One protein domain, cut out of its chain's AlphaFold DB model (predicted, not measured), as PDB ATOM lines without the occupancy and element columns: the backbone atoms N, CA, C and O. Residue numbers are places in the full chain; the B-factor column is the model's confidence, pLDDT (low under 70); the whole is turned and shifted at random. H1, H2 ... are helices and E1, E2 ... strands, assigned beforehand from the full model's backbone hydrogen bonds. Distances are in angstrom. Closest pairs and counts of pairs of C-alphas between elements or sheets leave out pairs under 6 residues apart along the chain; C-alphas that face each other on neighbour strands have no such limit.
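This is residues 2 to 110 of the 210 residues of a protein of Drosophila melanogaster (UniProt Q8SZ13). Picture an elongated, loosely built domain: at one end helices H1 and H2 make a small part set away from the other helices, and the rest is a body in which the long helix H5 has H4 packed along it and H3 at the far end of the domain. Near the middle of the length lies a tiny antiparallel sheet of two short strands, E1 and E2, with H5 starting directly after E2, and two long links lie around this middle. There are 109 printed residues, with five named helices and two named strands in the order H1, H2, E1, H3, H4, E2, H5, and the class is mostly helix. The whole is only just loose, close to compact, with a radius of gyration of the C-alphas of 16.1 A, and the C-alphas span 51 by 28 by 21 A.

Find C-alpha 2 at (-116.264, 177.498, -73.521); from there H1, residues 2 to 15, runs 20.2 A. H2 follows at residues 22 to 28. Go on to strand E1, residues 42 to 44, which begins at C-alpha 42, (-101.713, 173.670, -57.628). H3 is residues 54 to 62, 12.5 A long, and H4 is residues 69 to 76, 10.1 A long. Strand E2 is residues 90 to 92, and H5, residues 93 to 110, runs 25.6 A to C-alpha 110 at (-102.544, 200.333, -42.985).

Look first at H1 and H2, which are close but not clearly touching: the closest C-alphas, of Leu 10 and Ala 24, are 7.7 A apart. They run opposite ways at a steep tilt of 56 degrees. H1 is apart from E1, E2, H3, H4 and H5. E1 and E2 are antiparallel neighbours at 140 degrees, with N 43 and O 91 within hydrogen-bond range at 2.9 A, and N 91 and O 43 at 2.8 A. Near this sheet, the closest C-alphas of H4 and E2, of Pro 69 and Ile 91, are 7.4 A apart. H4 and H5 touch, closest at the C-alphas of Leu 72 and Leu 99, 6.1 A, and run the same way at a tilt of 38 degrees, only just steep. H3 and H5 only just touch, with 3 pairs of C-alphas within 8 A, the closest being Leu 55 and Arg 104 at 6.5 A; H5 does this with residues 100 to 104 alone. H3 and H4 are apart. In H1, H2, H3, H4 and H5 every O i to N i+4 pair is within hydrogen-bond range.

The two C-alphas farthest apart are those of Ile 18 and Arg 61, 51.7 A. The printed part has no cut. Look for the long links at residues 29 to 41, from H2 to E1, and 77 to 89, from H4 to E2; the link from E2 to H5 is tight. In the B-factor column the mean pLDDT of the printed part is 85.5, and residues 2 to 25 are under 70.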
ATOM      1  N   VAL A   2    -115.402 178.685 -73.711       47.57
ATOM      2  CA  VAL A   2    -116.264 177.498 -73.521       47.57
ATOM      3  C   VAL A   2    -116.391 177.059 -72.048       47.57
ATOM      4  O   VAL A   2    -117.497 176.818 -71.582       47.57
ATOM      5  N   ILE A   3    -115.299 177.096 -71.274       51.72
ATOM      6  CA  ILE A   3    -115.290 176.698 -69.848       51.72
ATOM      7  C   ILE A   3    -116.141 177.638 -68.971       51.72
ATOM      8  O   ILE A   3    -116.851 177.189 -68.078       51.72
ATOM      9  N   ARG A   4    -116.157 178.949 -69.271       55.52
ATOM     10  CA  ARG A   4    -116.984 179.922 -68.529       55.52
ATOM     11  C   ARG A   4    -118.476 179.693 -68.737       55.52
ATOM     12  O   ARG A   4    -119.238 179.863 -67.795       55.52
ATOM     13  N   TYR A   5    -118.882 179.294 -69.943       53.81
ATOM     14  CA  TYR A   5    -120.268 178.905 -70.198       53.81
ATOM     15  C   TYR A   5    -120.611 177.584 -69.505       53.81
ATOM     16  O   TYR A   5    -121.692 177.482 -68.937       53.81
ATOM     17  N   SER A   6    -119.680 176.624 -69.477       59.36
ATOM     18  CA  SER A   6    -119.883 175.342 -68.789       59.36
ATOM     19  C   SER A   6    -120.122 175.527 -67.287       59.36
ATOM     20  O   SER A   6    -121.094 175.004 -66.761       59.36
ATOM     21  N   LEU A   7    -119.326 176.359 -66.603       62.08
ATOM     22  CA  LEU A   7    -119.490 176.607 -65.162       62.08
ATOM     23  C   LEU A   7    -120.791 177.335 -64.805       62.08
ATOM     24  O   LEU A   7    -121.405 177.009 -63.794       62.08
ATOM     25  N   VAL A   8    -121.235 178.292 -65.630       66.11
ATOM     26  CA  VAL A   8    -122.537 178.954 -65.424       66.11
ATOM     27  C   VAL A   8    -123.669 177.939 -65.576       66.11
ATOM     28  O   VAL A   8    -124.573 177.909 -64.750       66.11
ATOM     29  N   ILE A   9    -123.589 177.062 -66.579       66.54
ATOM     30  CA  ILE A   9    -124.577 176.000 -66.786       66.54
ATOM     31  C   ILE A   9    -124.537 174.992 -65.630       66.54
ATOM     32  O   ILE A   9    -125.588 174.597 -65.153       66.54
ATOM     33  N   LEU A  10    -123.363 174.615 -65.124       63.15
ATOM     34  CA  LEU A  10    -123.235 173.690 -63.995       63.15
ATOM     35  C   LEU A  10    -123.765 174.280 -62.684       63.15
ATOM     36  O   LEU A  10    -124.409 173.564 -61.926       63.15
ATOM     37  N   PHE A  11    -123.551 175.575 -62.433       66.09
ATOM     38  CA  PHE A  11    -124.128 176.262 -61.274       66.09
ATOM     39  C   PHE A  11    -125.660 176.322 -61.366       66.09
ATOM     40  O   PHE A  11    -126.345 176.016 -60.394       66.09
ATOM     41  N   GLU A  12    -126.204 176.622 -62.549       67.09
ATOM     42  CA  GLU A  12    -127.648 176.556 -62.817       67.09
ATOM     43  C   GLU A  12    -128.192 175.121 -62.664       67.09
ATOM     44  O   GLU A  12    -129.226 174.921 -62.034       67.09
ATOM     45  N   LEU A  13    -127.486 174.096 -63.157       66.15
ATOM     46  CA  LEU A  13    -127.888 172.688 -63.019       66.15
ATOM     47  C   LEU A  13    -127.845 172.209 -61.559       66.15
ATOM     48  O   LEU A  13    -128.765 171.511 -61.129       66.15
ATOM     49  N   TYR A  14    -126.835 172.627 -60.789       63.84
ATOM     50  CA  TYR A  14    -126.731 172.352 -59.354       63.84
ATOM     51  C   TYR A  14    -127.880 173.009 -58.576       63.84
ATOM     52  O   TYR A  14    -128.524 172.350 -57.760       63.84
ATOM     53  N   LEU A  15    -128.204 174.274 -58.875       68.96
ATOM     54  CA  LEU A  15    -129.365 174.960 -58.293       68.96
ATOM     55  C   LEU A  15    -130.698 174.301 -58.679       68.96
ATOM     56  O   LEU A  15    -131.644 174.332 -57.892       68.96
ATOM     57  N   LEU A  16    -130.774 173.679 -59.857       69.72
ATOM     58  CA  LEU A  16    -131.940 172.920 -60.318       69.72
ATOM     59  C   LEU A  16    -131.992 171.479 -59.779       69.72
ATOM     60  O   LEU A  16    -132.914 170.742 -60.129       69.72
ATOM     61  N   GLY A  17    -131.042 171.062 -58.931       57.89
ATOM     62  CA  GLY A  17    -131.006 169.714 -58.356       57.89
ATOM     63  C   GLY A  17    -130.811 168.606 -59.395       57.89
ATOM     64  O   GLY A  17    -131.141 167.450 -59.138       57.89
ATOM     65  N   ILE A  18    -130.306 168.952 -60.580       61.92
ATOM     66  CA  ILE A  18    -129.948 167.988 -61.613       61.92
ATOM     67  C   ILE A  18    -128.535 167.522 -61.271       61.92
ATOM     68  O   ILE A  18    -127.620 168.344 -61.240       61.92
ATOM     69  N   GLU A  19    -128.360 166.226 -60.985       55.16
ATOM     70  CA  GLU A  19    -127.055 165.595 -60.744       55.16
ATOM     71  C   GLU A  19    -126.159 165.768 -61.986       55.16
ATOM     72  O   GLU A  19    -126.103 164.923 -62.880       55.16
ATOM     73  N   GLY A  20    -125.493 166.922 -62.074       52.55
ATOM     74  CA  GLY A  20    -124.427 167.190 -63.024       52.55
ATOM     75  C   GLY A  20    -123.291 166.212 -62.752       52.55
ATOM     76  O   GLY A  20    -122.835 166.089 -61.618       52.55
ATOM     77  N   SER A  21    -122.900 165.479 -63.791       54.11
ATOM     78  CA  SER A  21    -121.956 164.362 -63.763       54.11
ATOM     79  C   SER A  21    -120.707 164.638 -62.914       54.11
ATOM     80  O   SER A  21    -120.120 165.716 -62.990       54.11
ATOM     81  N   ASN A  22    -120.245 163.624 -62.166       58.40
ATOM     82  CA  ASN A  22    -118.980 163.632 -61.404       58.40
ATOM     83  C   ASN A  22    -117.783 164.217 -62.187       58.40
ATOM     84  O   ASN A  22    -116.868 164.784 -61.603       58.40
ATOM     85  N   GLU A  23    -117.822 164.126 -63.515       61.04
ATOM     86  CA  GLU A  23    -116.827 164.657 -64.445       61.04
ATOM     87  C   GLU A  23    -116.652 166.186 -64.354       61.04
ATOM     88  O   GLU A  23    -115.530 166.683 -64.401       61.04
ATOM     89  N   ALA A  24    -117.734 166.938 -64.141       64.66
ATOM     90  CA  ALA A  24    -117.676 168.392 -63.991       64.66
ATOM     91  C   ALA A  24    -117.006 168.823 -62.674       64.66
ATOM     92  O   ALA A  24    -116.225 169.777 -62.645       64.66
ATOM     93  N   MET A  25    -117.282 168.099 -61.586       68.40
ATOM     94  CA  MET A  25    -116.627 168.320 -60.292       68.40
ATOM     95  C   MET A  25    -115.132 167.975 -60.362       68.40
ATOM     96  O   MET A  25    -114.313 168.688 -59.781       68.40
ATOM     97  N   ASP A  26    -114.755 166.957 -61.142       71.93
ATOM     98  CA  ASP A  26    -113.354 166.582 -61.375       71.93
ATOM     99  C   ASP A  26    -112.557 167.644 -62.161       71.93
ATOM    100  O   ASP A  26    -111.345 167.783 -61.953       71.93
ATOM    101  N   GLU A  27    -113.200 168.429 -63.034       77.19
ATOM    102  CA  GLU A  27    -112.561 169.579 -63.698       77.19
ATOM    103  C   GLU A  27    -112.318 170.740 -62.720       77.19
ATOM    104  O   GLU A  27    -111.244 171.347 -62.730       77.19
ATOM    105  N   LEU A  28    -113.257 171.008 -61.802       76.82
ATOM    106  CA  LEU A  28    -113.113 172.042 -60.766       76.82
ATOM    107  C   LEU A  28    -111.885 171.819 -59.873       76.82
ATOM    108  O   LEU A  28    -111.195 172.778 -59.524       76.82
ATOM    109  N   VAL A  29    -111.546 170.565 -59.568       79.87
ATOM    110  CA  VAL A  29    -110.381 170.201 -58.735       79.87
ATOM    111  C   VAL A  29    -109.034 170.491 -59.424       79.87
ATOM    112  O   VAL A  29    -107.986 170.515 -58.761       79.87
ATOM    113  N   LYS A  30    -109.033 170.723 -60.743       84.99
ATOM    114  CA  LYS A  30    -107.841 171.049 -61.551       84.99
ATOM    115  C   LYS A  30    -107.684 172.542 -61.819       84.99
ATOM    116  O   LYS A  30    -106.713 172.932 -62.459       84.99
ATOM    117  N   MET A  31    -108.602 173.375 -61.335       91.57
ATOM    118  CA  MET A  31    -108.581 174.809 -61.592       91.57
ATOM    119  C   MET A  31    -108.040 175.605 -60.404       91.57
ATOM    120  O   MET A  31    -108.229 175.272 -59.236       91.57
ATOM    121  N   CYS A  32    -107.386 176.722 -60.709       94.48
ATOM    122  CA  CYS A  32    -107.052 177.735 -59.721       94.48
ATOM    123  C   CYS A  32    -108.304 178.537 -59.336       94.48
ATOM    124  O   CYS A  32    -108.932 179.163 -60.187       94.48
ATOM    125  N   ARG A  33    -108.592 178.632 -58.037       93.40
ATOM    126  CA  ARG A  33    -109.637 179.465 -57.418       93.40
ATOM    127  C   ARG A  33    -109.658 180.905 -57.942       93.40
ATOM    128  O   ARG A  33    -110.719 181.508 -58.052       93.40
ATOM    129  N   VAL A  34    -108.483 181.472 -58.221       93.67
ATOM    130  CA  VAL A  34    -108.314 182.902 -58.522       93.67
ATOM    131  C   VAL A  34    -108.373 183.193 -60.020       93.67
ATOM    132  O   VAL A  34    -109.101 184.090 -60.434       93.67
ATOM    133  N   CYS A  35    -107.592 182.481 -60.839       94.17
ATOM    134  CA  CYS A  35    -107.537 182.740 -62.285       94.17
ATOM    135  C   CYS A  35    -108.415 181.803 -63.122       94.17
ATOM    136  O   CYS A  35    -108.672 182.124 -64.280       94.17
ATOM    137  N   MET A  36    -108.907 180.700 -62.544       91.13
ATOM    138  CA  MET A  36    -109.624 179.616 -63.234       91.13
ATOM    139  C   MET A  36    -108.822 178.948 -64.363       91.13
ATOM    140  O   MET A  36    -109.402 178.299 -65.226       91.13
ATOM    141  N   ASP A  37    -107.494 179.095 -64.358       90.62
ATOM    142  CA  ASP A  37    -106.606 178.324 -65.232       90.62
ATOM    143  C   ASP A  37    -106.288 176.959 -64.602       90.62
ATOM    144  O   ASP A  37    -106.409 176.794 -63.383       90.62
ATOM    145  N   GLU A  38    -105.799 176.021 -65.418       85.99
ATOM    146  CA  GLU A  38    -105.354 174.676 -65.015       85.99
ATOM    147  C   GLU A  38    -103.814 174.548 -65.043       85.99
ATOM    148  O   GLU A  38    -103.236 173.959 -65.964       85.99
ATOM    149  N   PRO A  39    -103.085 175.136 -64.079       82.44
ATOM    150  CA  PRO A  39    -101.649 174.949 -63.986       82.44
ATOM    151  C   PRO A  39    -101.314 173.570 -63.422       82.44
ATOM    152  O   PRO A  39    -102.079 172.971 -62.672       82.44
ATOM    153  N   LYS A  40    -100.113 173.093 -63.756       80.92
ATOM    154  CA  LYS A  40     -99.600 171.800 -63.284       80.92
ATOM    155  C   LYS A  40     -99.451 171.760 -61.763       80.92
ATOM    156  O   LYS A  40     -99.805 170.765 -61.141       80.92
ATOM    157  N   ASP A  41     -98.961 172.858 -61.192       86.16
ATOM    158  CA  ASP A  41     -98.657 172.969 -59.770       86.16
ATOM    159  C   ASP A  41     -99.724 173.818 -59.078       86.16
ATOM    160  O   ASP A  41     -99.753 175.052 -59.160       86.16
ATOM    161  N   LEU A  42    -100.631 173.111 -58.417       91.27
ATOM    162  CA  LEU A  42    -101.713 173.670 -57.628       91.27
ATOM    163  C   LEU A  42    -101.508 173.313 -56.157       91.27
ATOM    164  O   LEU A  42    -101.183 172.176 -55.823       91.27
ATOM    165  N   LEU A  43    -101.711 174.299 -55.292       92.97
ATOM    166  CA  LEU A  43    -101.624 174.172 -53.840       92.97
ATOM    167  C   LEU A  43    -103.027 174.219 -53.253       92.97
ATOM    168  O   LEU A  43    -103.845 175.004 -53.734       92.97
ATOM    169  N   ASP A  44    -103.300 173.415 -52.230       93.88
ATOM    170  CA  ASP A  44    -104.549 173.533 -51.480       93.88
ATOM    171  C   ASP A  44    -104.620 174.909 -50.804       93.88
ATOM    172  O   ASP A  44    -103.614 175.433 -50.317       93.88
ATOM    173  N   ILE A  45    -105.796 175.537 -50.811       94.48
ATOM    174  CA  ILE A  45    -105.960 176.869 -50.223       94.48
ATOM    175  C   ILE A  45    -105.843 176.881 -48.693       94.48
ATOM    176  O   ILE A  45    -105.644 177.955 -48.126       94.48
ATOM    177  N   TYR A  46    -105.948 175.727 -48.036       94.81
ATOM    178  CA  TYR A  46    -105.802 175.568 -46.589       94.81
ATOM    179  C   TYR A  46    -104.419 175.051 -46.174       94.81
ATOM    180  O   TYR A  46    -104.097 175.072 -44.986       94.81
ATOM    181  N   ASP A  47    -103.569 174.675 -47.132       92.98
ATOM    182  CA  ASP A  47    -102.176 174.326 -46.867       92.98
ATOM    183  C   ASP A  47    -101.303 175.586 -46.847       92.98
ATOM    184  O   ASP A  47    -101.291 176.399 -47.778       92.98
ATOM    185  N   ASN A  48    -100.515 175.757 -45.785       87.08
ATOM    186  CA  ASN A  48     -99.538 176.836 -45.733       87.08
ATOM    187  C   ASN A  48     -98.242 176.439 -46.459       87.08
ATOM    188  O   ASN A  48     -97.683 175.359 -46.277       87.08
ATOM    189  N   LYS A  49     -97.722 177.353 -47.282       85.99
ATOM    190  CA  LYS A  49     -96.426 177.202 -47.954       85.99
ATOM    191  C   LYS A  49     -95.629 178.491 -47.818       85.99
ATOM    192  O   LYS A  49     -96.022 179.530 -48.350       85.99
ATOM    193  N   SER A  50     -94.492 178.411 -47.128       88.25
ATOM    194  CA  SER A  50     -93.500 179.487 -47.154       88.25
ATOM    195  C   SER A  50     -92.836 179.522 -48.529       88.25
ATOM    196  O   SER A  50     -92.409 178.486 -49.041       88.25
ATOM    197  N   LEU A  51     -92.761 180.708 -49.135       90.64
ATOM    198  CA  LEU A  51     -92.095 180.908 -50.428       90.64
ATOM    199  C   LEU A  51     -90.684 181.498 -50.279       90.64
ATOM    200  O   LEU A  51     -90.044 181.781 -51.288       90.64
ATOM    201  N   GLY A  52     -90.201 181.723 -49.048       91.88
ATOM    202  CA  GLY A  52     -88.912 182.392 -48.817       91.88
ATOM    203  C   GLY A  52     -88.875 183.824 -49.363       91.88
ATOM    204  O   GLY A  52     -87.821 184.344 -49.719       91.88
ATOM    205  N   ASP A  53     -90.046 184.445 -49.497       94.55
ATOM    206  CA  ASP A  53     -90.204 185.812 -49.964       94.55
ATOM    207  C   ASP A  53     -90.057 186.820 -48.815       94.55
ATOM    208  O   ASP A  53     -90.042 186.480 -47.633       94.55
ATOM    209  N   ARG A  54     -90.047 188.111 -49.154       94.48
ATOM    210  CA  ARG A  54     -89.970 189.179 -48.147       94.48
ATOM    211  C   ARG A  54     -91.124 189.148 -47.129       94.48
ATOM    212  O   ARG A  54     -90.990 189.745 -46.067       94.48
ATOM    213  N   LEU A  55     -92.275 188.542 -47.458       95.25
ATOM    214  CA  LEU A  55     -93.352 188.332 -46.481       95.25
ATOM    215  C   LEU A  55     -92.931 187.276 -45.456       95.25
ATOM    216  O   LEU A  55     -93.096 187.515 -44.267       95.25
ATOM    217  N   SER A  56     -92.346 186.167 -45.910       95.81
ATOM    218  CA  SER A  56     -91.790 185.109 -45.055       95.81
ATOM    219  C   SER A  56     -90.764 185.692 -44.071       95.81
ATOM    220  O   SER A  56     -90.871 185.465 -42.867       95.81
ATOM    221  N   ASP A  57     -89.846 186.544 -44.550       95.48
ATOM    222  CA  ASP A  57     -88.865 187.249 -43.702       95.48
ATOM    223  C   ASP A  57     -89.537 188.153 -42.652       95.48
ATOM    224  O   ASP A  57     -89.126 188.220 -41.488       95.48
ATOM    225  N   ASP A  58     -90.573 188.891 -43.069       94.41
ATOM    226  CA  ASP A  58     -91.327 189.792 -42.202       94.41
ATOM    227  C   ASP A  58     -92.063 189.015 -41.094       94.41
ATOM    228  O   ASP A  58     -92.047 189.466 -39.946       94.41
ATOM    229  N   LEU A  59     -92.648 187.854 -41.419       95.17
ATOM    230  CA  LEU A  59     -93.367 186.967 -40.494       95.17
ATOM    231  C   LEU A  59     -92.426 186.281 -39.500       95.17
ATOM    232  O   LEU A  59     -92.697 186.276 -38.300       95.17
ATOM    233  N   GLN A  60     -91.276 185.782 -39.964       94.89
ATOM    234  CA  GLN A  60     -90.251 185.210 -39.084       94.89
ATOM    235  C   GLN A  60     -89.764 186.238 -38.056       94.89
ATOM    236  O   GLN A  60     -89.647 185.933 -36.868       94.89
ATOM    237  N   ARG A  61     -89.539 187.485 -38.490       95.30
ATOM    238  CA  ARG A  61     -89.105 188.574 -37.607       95.30
ATOM    239  C   ARG A  61     -90.155 188.936 -36.554       95.30
ATOM    240  O   ARG A  61     -89.782 189.278 -35.434       95.30
ATOM    241  N   THR A  62     -91.444 188.882 -36.890       94.37
ATOM    242  CA  THR A  62     -92.539 189.162 -35.945       94.37
ATOM    243  C   THR A  62     -93.039 187.927 -35.194       94.37
ATOM    244  O   THR A  62     -93.890 188.071 -34.320       94.37
ATOM    245  N   LYS A  63     -92.469 186.741 -35.463       95.17
ATOM    246  CA  LYS A  63     -92.901 185.439 -34.923       95.17
ATOM    247  C   LYS A  63     -94.370 185.124 -35.238       95.17
ATOM    248  O   LYS A  63     -95.065 184.507 -34.435       95.17
ATOM    249  N   GLU A  64     -94.840 185.565 -36.401       93.99
ATOM    250  CA  GLU A  64     -96.171 185.255 -36.927       93.99
ATOM    251  C   GLU A  64     -96.119 183.986 -37.798       93.99
ATOM    252  O   GLU A  64     -95.114 183.753 -38.475       93.99
ATOM    253  N   PRO A  65     -97.179 183.159 -37.807       94.65
ATOM    254  CA  PRO A  65     -97.243 181.984 -38.671       94.65
ATOM    255  C   PRO A  65     -97.395 182.365 -40.151       94.65
ATOM    256  O   PRO A  65     -97.898 183.439 -40.490       94.65
ATOM    257  N   GLU A  66     -96.995 181.453 -41.040       94.72
ATOM    258  CA  GLU A  66     -97.255 181.574 -42.479       94.72
ATOM    259  C   GLU A  66     -98.764 181.501 -42.755       94.72
ATOM    260  O   GLU A  66     -99.386 180.505 -42.372       94.72
ATOM    261  N   PRO A  67     -99.357 182.518 -43.412       95.12
ATOM    262  CA  PRO A  67    -100.777 182.514 -43.731       95.12
ATOM    263  C   PRO A  67    -101.076 181.492 -44.827       95.12
ATOM    264  O   PRO A  67    -100.316 181.345 -45.791       95.12
ATOM    265  N   THR A  68    -102.220 180.829 -44.704       96.54
ATOM    266  CA  THR A  68    -102.753 179.983 -45.774       96.54
ATOM    267  C   THR A  68    -103.237 180.853 -46.940       96.54
ATOM    268  O   THR A  68    -103.563 182.035 -46.754       96.54
ATOM    269  N   PRO A  69    -103.320 180.320 -48.169       96.05
ATOM    270  CA  PRO A  69    -103.963 181.039 -49.263       96.05
ATOM    271  C   PRO A  69    -105.398 181.491 -48.945       96.05
ATOM    272  O   PRO A  69    -105.788 182.579 -49.373       96.05
ATOM    273  N   ALA A  70    -106.163 180.719 -48.168       96.49
ATOM    274  CA  ALA A  70    -107.495 181.090 -47.695       96.49
ATOM    275  C   ALA A  70    -107.457 182.320 -46.769       96.49
ATOM    276  O   ALA A  70    -108.238 183.254 -46.969       96.49
ATOM    277  N   ASP A  71    -106.507 182.387 -45.827       96.19
ATOM    278  CA  ASP A  71    -106.288 183.584 -44.997       96.19
ATOM    279  C   ASP A  71    -105.989 184.802 -45.873       96.19
ATOM    280  O   ASP A  71    -106.559 185.880 -45.695       96.19
ATOM    281  N   LEU A  72    -105.114 184.628 -46.868       96.68
ATOM    282  CA  LEU A  72    -104.756 185.695 -47.796       96.68
ATOM    283  C   LEU A  72    -105.948 186.161 -48.636       96.68
ATOM    284  O   LEU A  72    -106.060 187.359 -48.877       96.68
ATOM    285  N   LEU A  73    -106.837 185.266 -49.069       96.11
ATOM    286  CA  LEU A  73    -108.044 185.623 -49.823       96.11
ATOM    287  C   LEU A  73    -109.044 186.390 -48.954       96.11
ATOM    288  O   LEU A  73    -109.521 187.446 -49.373       96.11
ATOM    289  N   ASN A  74    -109.294 185.923 -47.730       96.17
ATOM    290  CA  ASN A  74    -110.189 186.581 -46.775       96.17
ATOM    291  C   ASN A  74    -109.659 187.951 -46.318       96.17
ATOM    292  O   ASN A  74    -110.429 188.861 -46.014       96.17
ATOM    293  N   ILE A  75    -108.336 188.125 -46.285       95.60
ATOM    294  CA  ILE A  75    -107.711 189.412 -45.984       95.60
ATOM    295  C   ILE A  75    -107.688 190.294 -47.242       95.60
ATOM    296  O   ILE A  75    -108.134 191.433 -47.221       95.60
ATOM    297  N   CYS A  76    -107.125 189.856 -48.356       95.86
ATOM    298  CA  CYS A  76    -106.814 190.759 -49.469       95.86
ATOM    299  C   CYS A  76    -107.967 190.972 -50.457       95.86
ATOM    300  O   CYS A  76    -107.848 191.839 -51.321       95.86
ATOM    301  N   SER A  77    -109.062 190.223 -50.346       93.64
ATOM    302  CA  SER A  77    -110.210 190.331 -51.247       93.64
ATOM    303  C   SER A  77    -111.499 190.684 -50.502       93.64
ATOM    304  O   SER A  77    -111.587 190.568 -49.283       93.64
ATOM    305  N   ALA A  78    -112.510 191.130 -51.248       94.16
ATOM    306  CA  ALA A  78    -113.857 191.358 -50.723       94.16
ATOM    307  C   ALA A  78    -114.738 190.091 -50.759       94.16
ATOM    308  O   ALA A  78    -115.907 190.158 -50.388       94.16
ATOM    309  N   TYR A  79    -114.200 188.963 -51.238       92.45
ATOM    310  CA  TYR A  79    -114.944 187.728 -51.467       92.45
ATOM    311  C   TYR A  79    -114.460 186.657 -50.485       92.45
ATOM    312  O   TYR A  79    -113.348 186.149 -50.654       92.45
ATOM    313  N   PRO A  80    -115.252 186.334 -49.449       92.13
ATOM    314  CA  PRO A  80    -114.863 185.325 -48.478       92.13
ATOM    315  C   PRO A  80    -114.788 183.940 -49.127       92.13
ATOM    316  O   PRO A  80    -115.429 183.683 -50.149       92.13
ATOM    317  N   VAL A  81    -113.998 183.058 -48.524       93.14
ATOM    318  CA  VAL A  81    -113.755 181.699 -49.020       93.14
ATOM    319  C   VAL A  81    -114.134 180.675 -47.959       93.14
ATOM    320  O   VAL A  81    -113.751 180.835 -46.797       93.14
ATOM    321  N   ASP A  82    -114.844 179.624 -48.372       89.44
ATOM    322  CA  ASP A  82    -115.252 178.502 -47.524       89.44
ATOM    323  C   ASP A  82    -115.090 177.153 -48.258       89.44
ATOM    324  O   ASP A  82    -115.071 177.081 -49.482       89.44
ATOM    325  N   THR A  83    -114.986 176.063 -47.505       87.34
ATOM    326  CA  THR A  83    -114.829 174.694 -48.028       87.34
ATOM    327  C   THR A  83    -116.051 174.204 -48.811       87.34
ATOM    328  O   THR A  83    -115.918 173.348 -49.683       87.34
ATOM    329  N   GLY A  84    -117.241 174.734 -48.509       84.73
ATOM    330  CA  GLY A  84    -118.522 174.303 -49.077       84.73
ATOM    331  C   GLY A  84    -119.105 175.226 -50.147       84.73
ATOM    332  O   GLY A  84    -120.267 175.067 -50.507       84.73
ATOM    333  N   ASP A  85    -118.348 176.206 -50.644       88.26
ATOM    334  CA  ASP A  85    -118.883 177.232 -51.549       88.26
ATOM    335  C   ASP A  85    -118.972 176.813 -53.030       88.26
ATOM    336  O   ASP A  85    -119.435 177.591 -53.864       88.26
ATOM    337  N   GLY A  86    -118.565 175.585 -53.362       84.87
ATOM    338  CA  GLY A  86    -118.658 175.027 -54.716       84.87
ATOM    339  C   GLY A  86    -117.593 175.537 -55.694       84.87
ATOM    340  O   GLY A  86    -117.687 175.274 -56.891       84.87
ATOM    341  N   PHE A  87    -116.572 176.250 -55.215       86.80
ATOM    342  CA  PHE A  87    -115.460 176.729 -56.039       86.80
ATOM    343  C   PHE A  87    -114.191 175.881 -55.838       86.80
ATOM    344  O   PHE A  87    -114.046 175.205 -54.819       86.80
ATOM    345  N   PRO A  88    -113.220 175.934 -56.775       91.00
ATOM    346  CA  PRO A  88    -111.977 175.172 -56.664       91.00
ATOM    347  C   PRO A  88    -111.245 175.403 -55.337       91.00
ATOM    348  O   PRO A  88    -110.981 176.545 -54.970       91.00
ATOM    349  N   LEU A  89    -110.834 174.337 -54.650       92.29
ATOM    350  CA  LEU A  89    -110.086 174.421 -53.384       92.29
ATOM    351  C   LEU A  89    -108.569 174.559 -53.577       92.29
ATOM    352  O   LEU A  89    -107.791 174.322 -52.658       92.29
ATOM    353  N   LYS A  90    -108.121 174.946 -54.775       94.13
ATOM    354  CA  LYS A  90    -106.698 175.061 -55.094       94.13
ATOM    355  C   LYS A  90    -106.320 176.414 -55.663       94.13
ATOM    356  O   LYS A  90    -107.120 177.078 -56.313       94.13
ATOM    357  N   ILE A  91    -105.070 176.814 -55.477       94.85
ATOM    358  CA  ILE A  91    -104.494 178.043 -56.020       94.85
ATOM    359  C   ILE A  91    -103.188 177.751 -56.753       94.85
ATOM    360  O   ILE A  91    -102.404 176.893 -56.354       94.85
ATOM    361  N   CYS A  92    -102.935 178.485 -57.830       95.33
ATOM    362  CA  CYS A  92    -101.671 178.404 -58.546       95.33
ATOM    363  C   CYS A  92    -100.600 179.295 -57.917       95.33
ATOM    364  O   CYS A  92    -100.902 180.357 -57.364       95.33
ATOM    365  N   GLU A  93     -99.335 178.901 -58.057       93.96
ATOM    366  CA  GLU A  93     -98.199 179.660 -57.527       93.96
ATOM    367  C   GLU A  93     -98.182 181.141 -57.977       93.96
ATOM    368  O   GLU A  93     -98.047 182.010 -57.112       93.96
ATOM    369  N   PRO A  94     -98.438 181.498 -59.256       94.59
ATOM    370  CA  PRO A  94     -98.511 182.903 -59.671       94.59
ATOM    371  C   PRO A  94     -99.593 183.723 -58.953       94.59
ATOM    372  O   PRO A  94     -99.389 184.905 -58.669       94.59
ATOM    373  N   CYS A  95    -100.754 183.128 -58.664       95.68
ATOM    374  CA  CYS A  95    -101.815 183.796 -57.908       95.68
ATOM    375  C   CYS A  95    -101.461 183.902 -56.423       95.68
ATOM    376  O   CYS A  95    -101.726 184.942 -55.817       95.68
ATOM    377  N   LEU A  96    -100.815 182.880 -55.854       95.09
ATOM    378  CA  LEU A  96    -100.335 182.916 -54.476       95.09
ATOM    379  C   LEU A  96     -99.279 184.014 -54.269       95.09
ATOM    380  O   LEU A  96     -99.383 184.777 -53.312       95.09
ATOM    381  N   ILE A  97     -98.318 184.160 -55.189       95.13
ATOM    382  CA  ILE A  97     -97.313 185.238 -55.147       95.13
ATOM    383  C   ILE A  97     -98.001 186.609 -55.110       95.13
ATOM    384  O   ILE A  97     -97.726 187.416 -54.220       95.13
ATOM    385  N   LYS A  98     -98.966 186.850 -56.008       95.95
ATOM    386  CA  LYS A  98     -99.730 188.112 -56.048       95.95
ATOM    387  C   LYS A  98    -100.494 188.375 -54.749       95.95
ATOM    388  O   LYS A  98    -100.535 189.511 -54.284       95.95
ATOM    389  N   LEU A  99    -101.087 187.345 -54.139       95.75
ATOM    390  CA  LEU A  99    -101.776 187.472 -52.851       95.75
ATOM    391  C   LEU A  99    -100.817 187.830 -51.708       95.75
ATOM    392  O   LEU A  99    -101.142 188.684 -50.879       95.75
ATOM    393  N   ARG A 100     -99.626 187.223 -51.674       96.43
ATOM    394  CA  ARG A 100     -98.591 187.541 -50.680       96.43
ATOM    395  C   ARG A 100     -98.089 188.975 -50.847       96.43
ATOM    396  O   ARG A 100     -97.997 189.711 -49.863       96.43
ATOM    397  N   GLU A 101     -97.861 189.427 -52.080       96.46
ATOM    398  CA  GLU A 101     -97.543 190.829 -52.381       96.46
ATOM    399  C   GLU A 101     -98.668 191.786 -51.953       96.46
ATOM    400  O   GLU A 101     -98.395 192.819 -51.330       96.46
ATOM    401  N   ALA A 102     -99.930 191.424 -52.204       97.33
ATOM    402  CA  ALA A 102    -101.094 192.199 -51.781       97.33
ATOM    403  C   ALA A 102    -101.181 192.327 -50.250       97.33
ATOM    404  O   ALA A 102    -101.453 193.421 -49.747       97.33
ATOM    405  N   LEU A 103    -100.870 191.267 -49.491       96.19
ATOM    406  CA  LEU A 103    -100.828 191.337 -48.026       96.19
ATOM    407  C   LEU A 103     -99.749 192.312 -47.549       96.19
ATOM    408  O   LEU A 103     -99.998 193.129 -46.654       96.19
ATOM    409  N   ARG A 104     -98.555 192.267 -48.151       96.43
ATOM    410  CA  ARG A 104     -97.474 193.208 -47.816       96.43
ATOM    411  C   ARG A 104     -97.884 194.649 -48.100       96.43
ATOM    412  O   ARG A 104     -97.674 195.519 -47.250       96.43
ATOM    413  N   PHE A 105     -98.503 194.896 -49.255       97.32
ATOM    414  CA  PHE A 105     -99.050 196.206 -49.604       97.32
ATOM    415  C   PHE A 105    -100.092 196.669 -48.575       97.32
ATOM    416  O   PHE A 105     -99.952 197.764 -48.022       97.32
ATOM    417  N   ARG A 106    -101.074 195.816 -48.245       96.95
ATOM    418  CA  ARG A 106    -102.116 196.109 -47.249       96.95
ATOM    419  C   ARG A 106    -101.497 196.488 -45.903       96.95
ATOM    420  O   ARG A 106    -101.786 197.567 -45.395       96.95
ATOM    421  N   ARG A 107    -100.582 195.672 -45.361       96.00
ATOM    422  CA  ARG A 107     -99.884 195.954 -44.087       96.00
ATOM    423  C   ARG A 107     -99.145 197.294 -44.121       96.00
ATOM    424  O   ARG A 107     -99.234 198.077 -43.173       96.00
ATOM    425  N   ARG A 108     -98.418 197.582 -45.208       96.58
ATOM    426  CA  ARG A 108     -97.662 198.835 -45.360       96.58
ATOM    427  C   ARG A 108     -98.582 200.052 -45.395       96.58
ATOM    428  O   ARG A 108     -98.275 201.057 -44.746       96.58
ATOM    429  N   TYR A 109     -99.679 199.971 -46.143       97.46
ATOM    430  CA  TYR A 109    -100.631 201.065 -46.272       97.46
ATOM    431  C   TYR A 109    -101.389 201.306 -44.961       97.46
ATOM    432  O   TYR A 109    -101.408 202.442 -44.493       97.46
ATOM    433  N   THR A 110    -101.882 200.249 -44.300       97.24
ATOM    434  CA  THR A 110    -102.544 200.333 -42.985       97.24
ATOM    435  C   THR A 110    -101.671 201.059 -41.959       97.24
ATOM    436  O   THR A 110    -102.099 202.079 -41.425       97.24
TER     437      THR A 110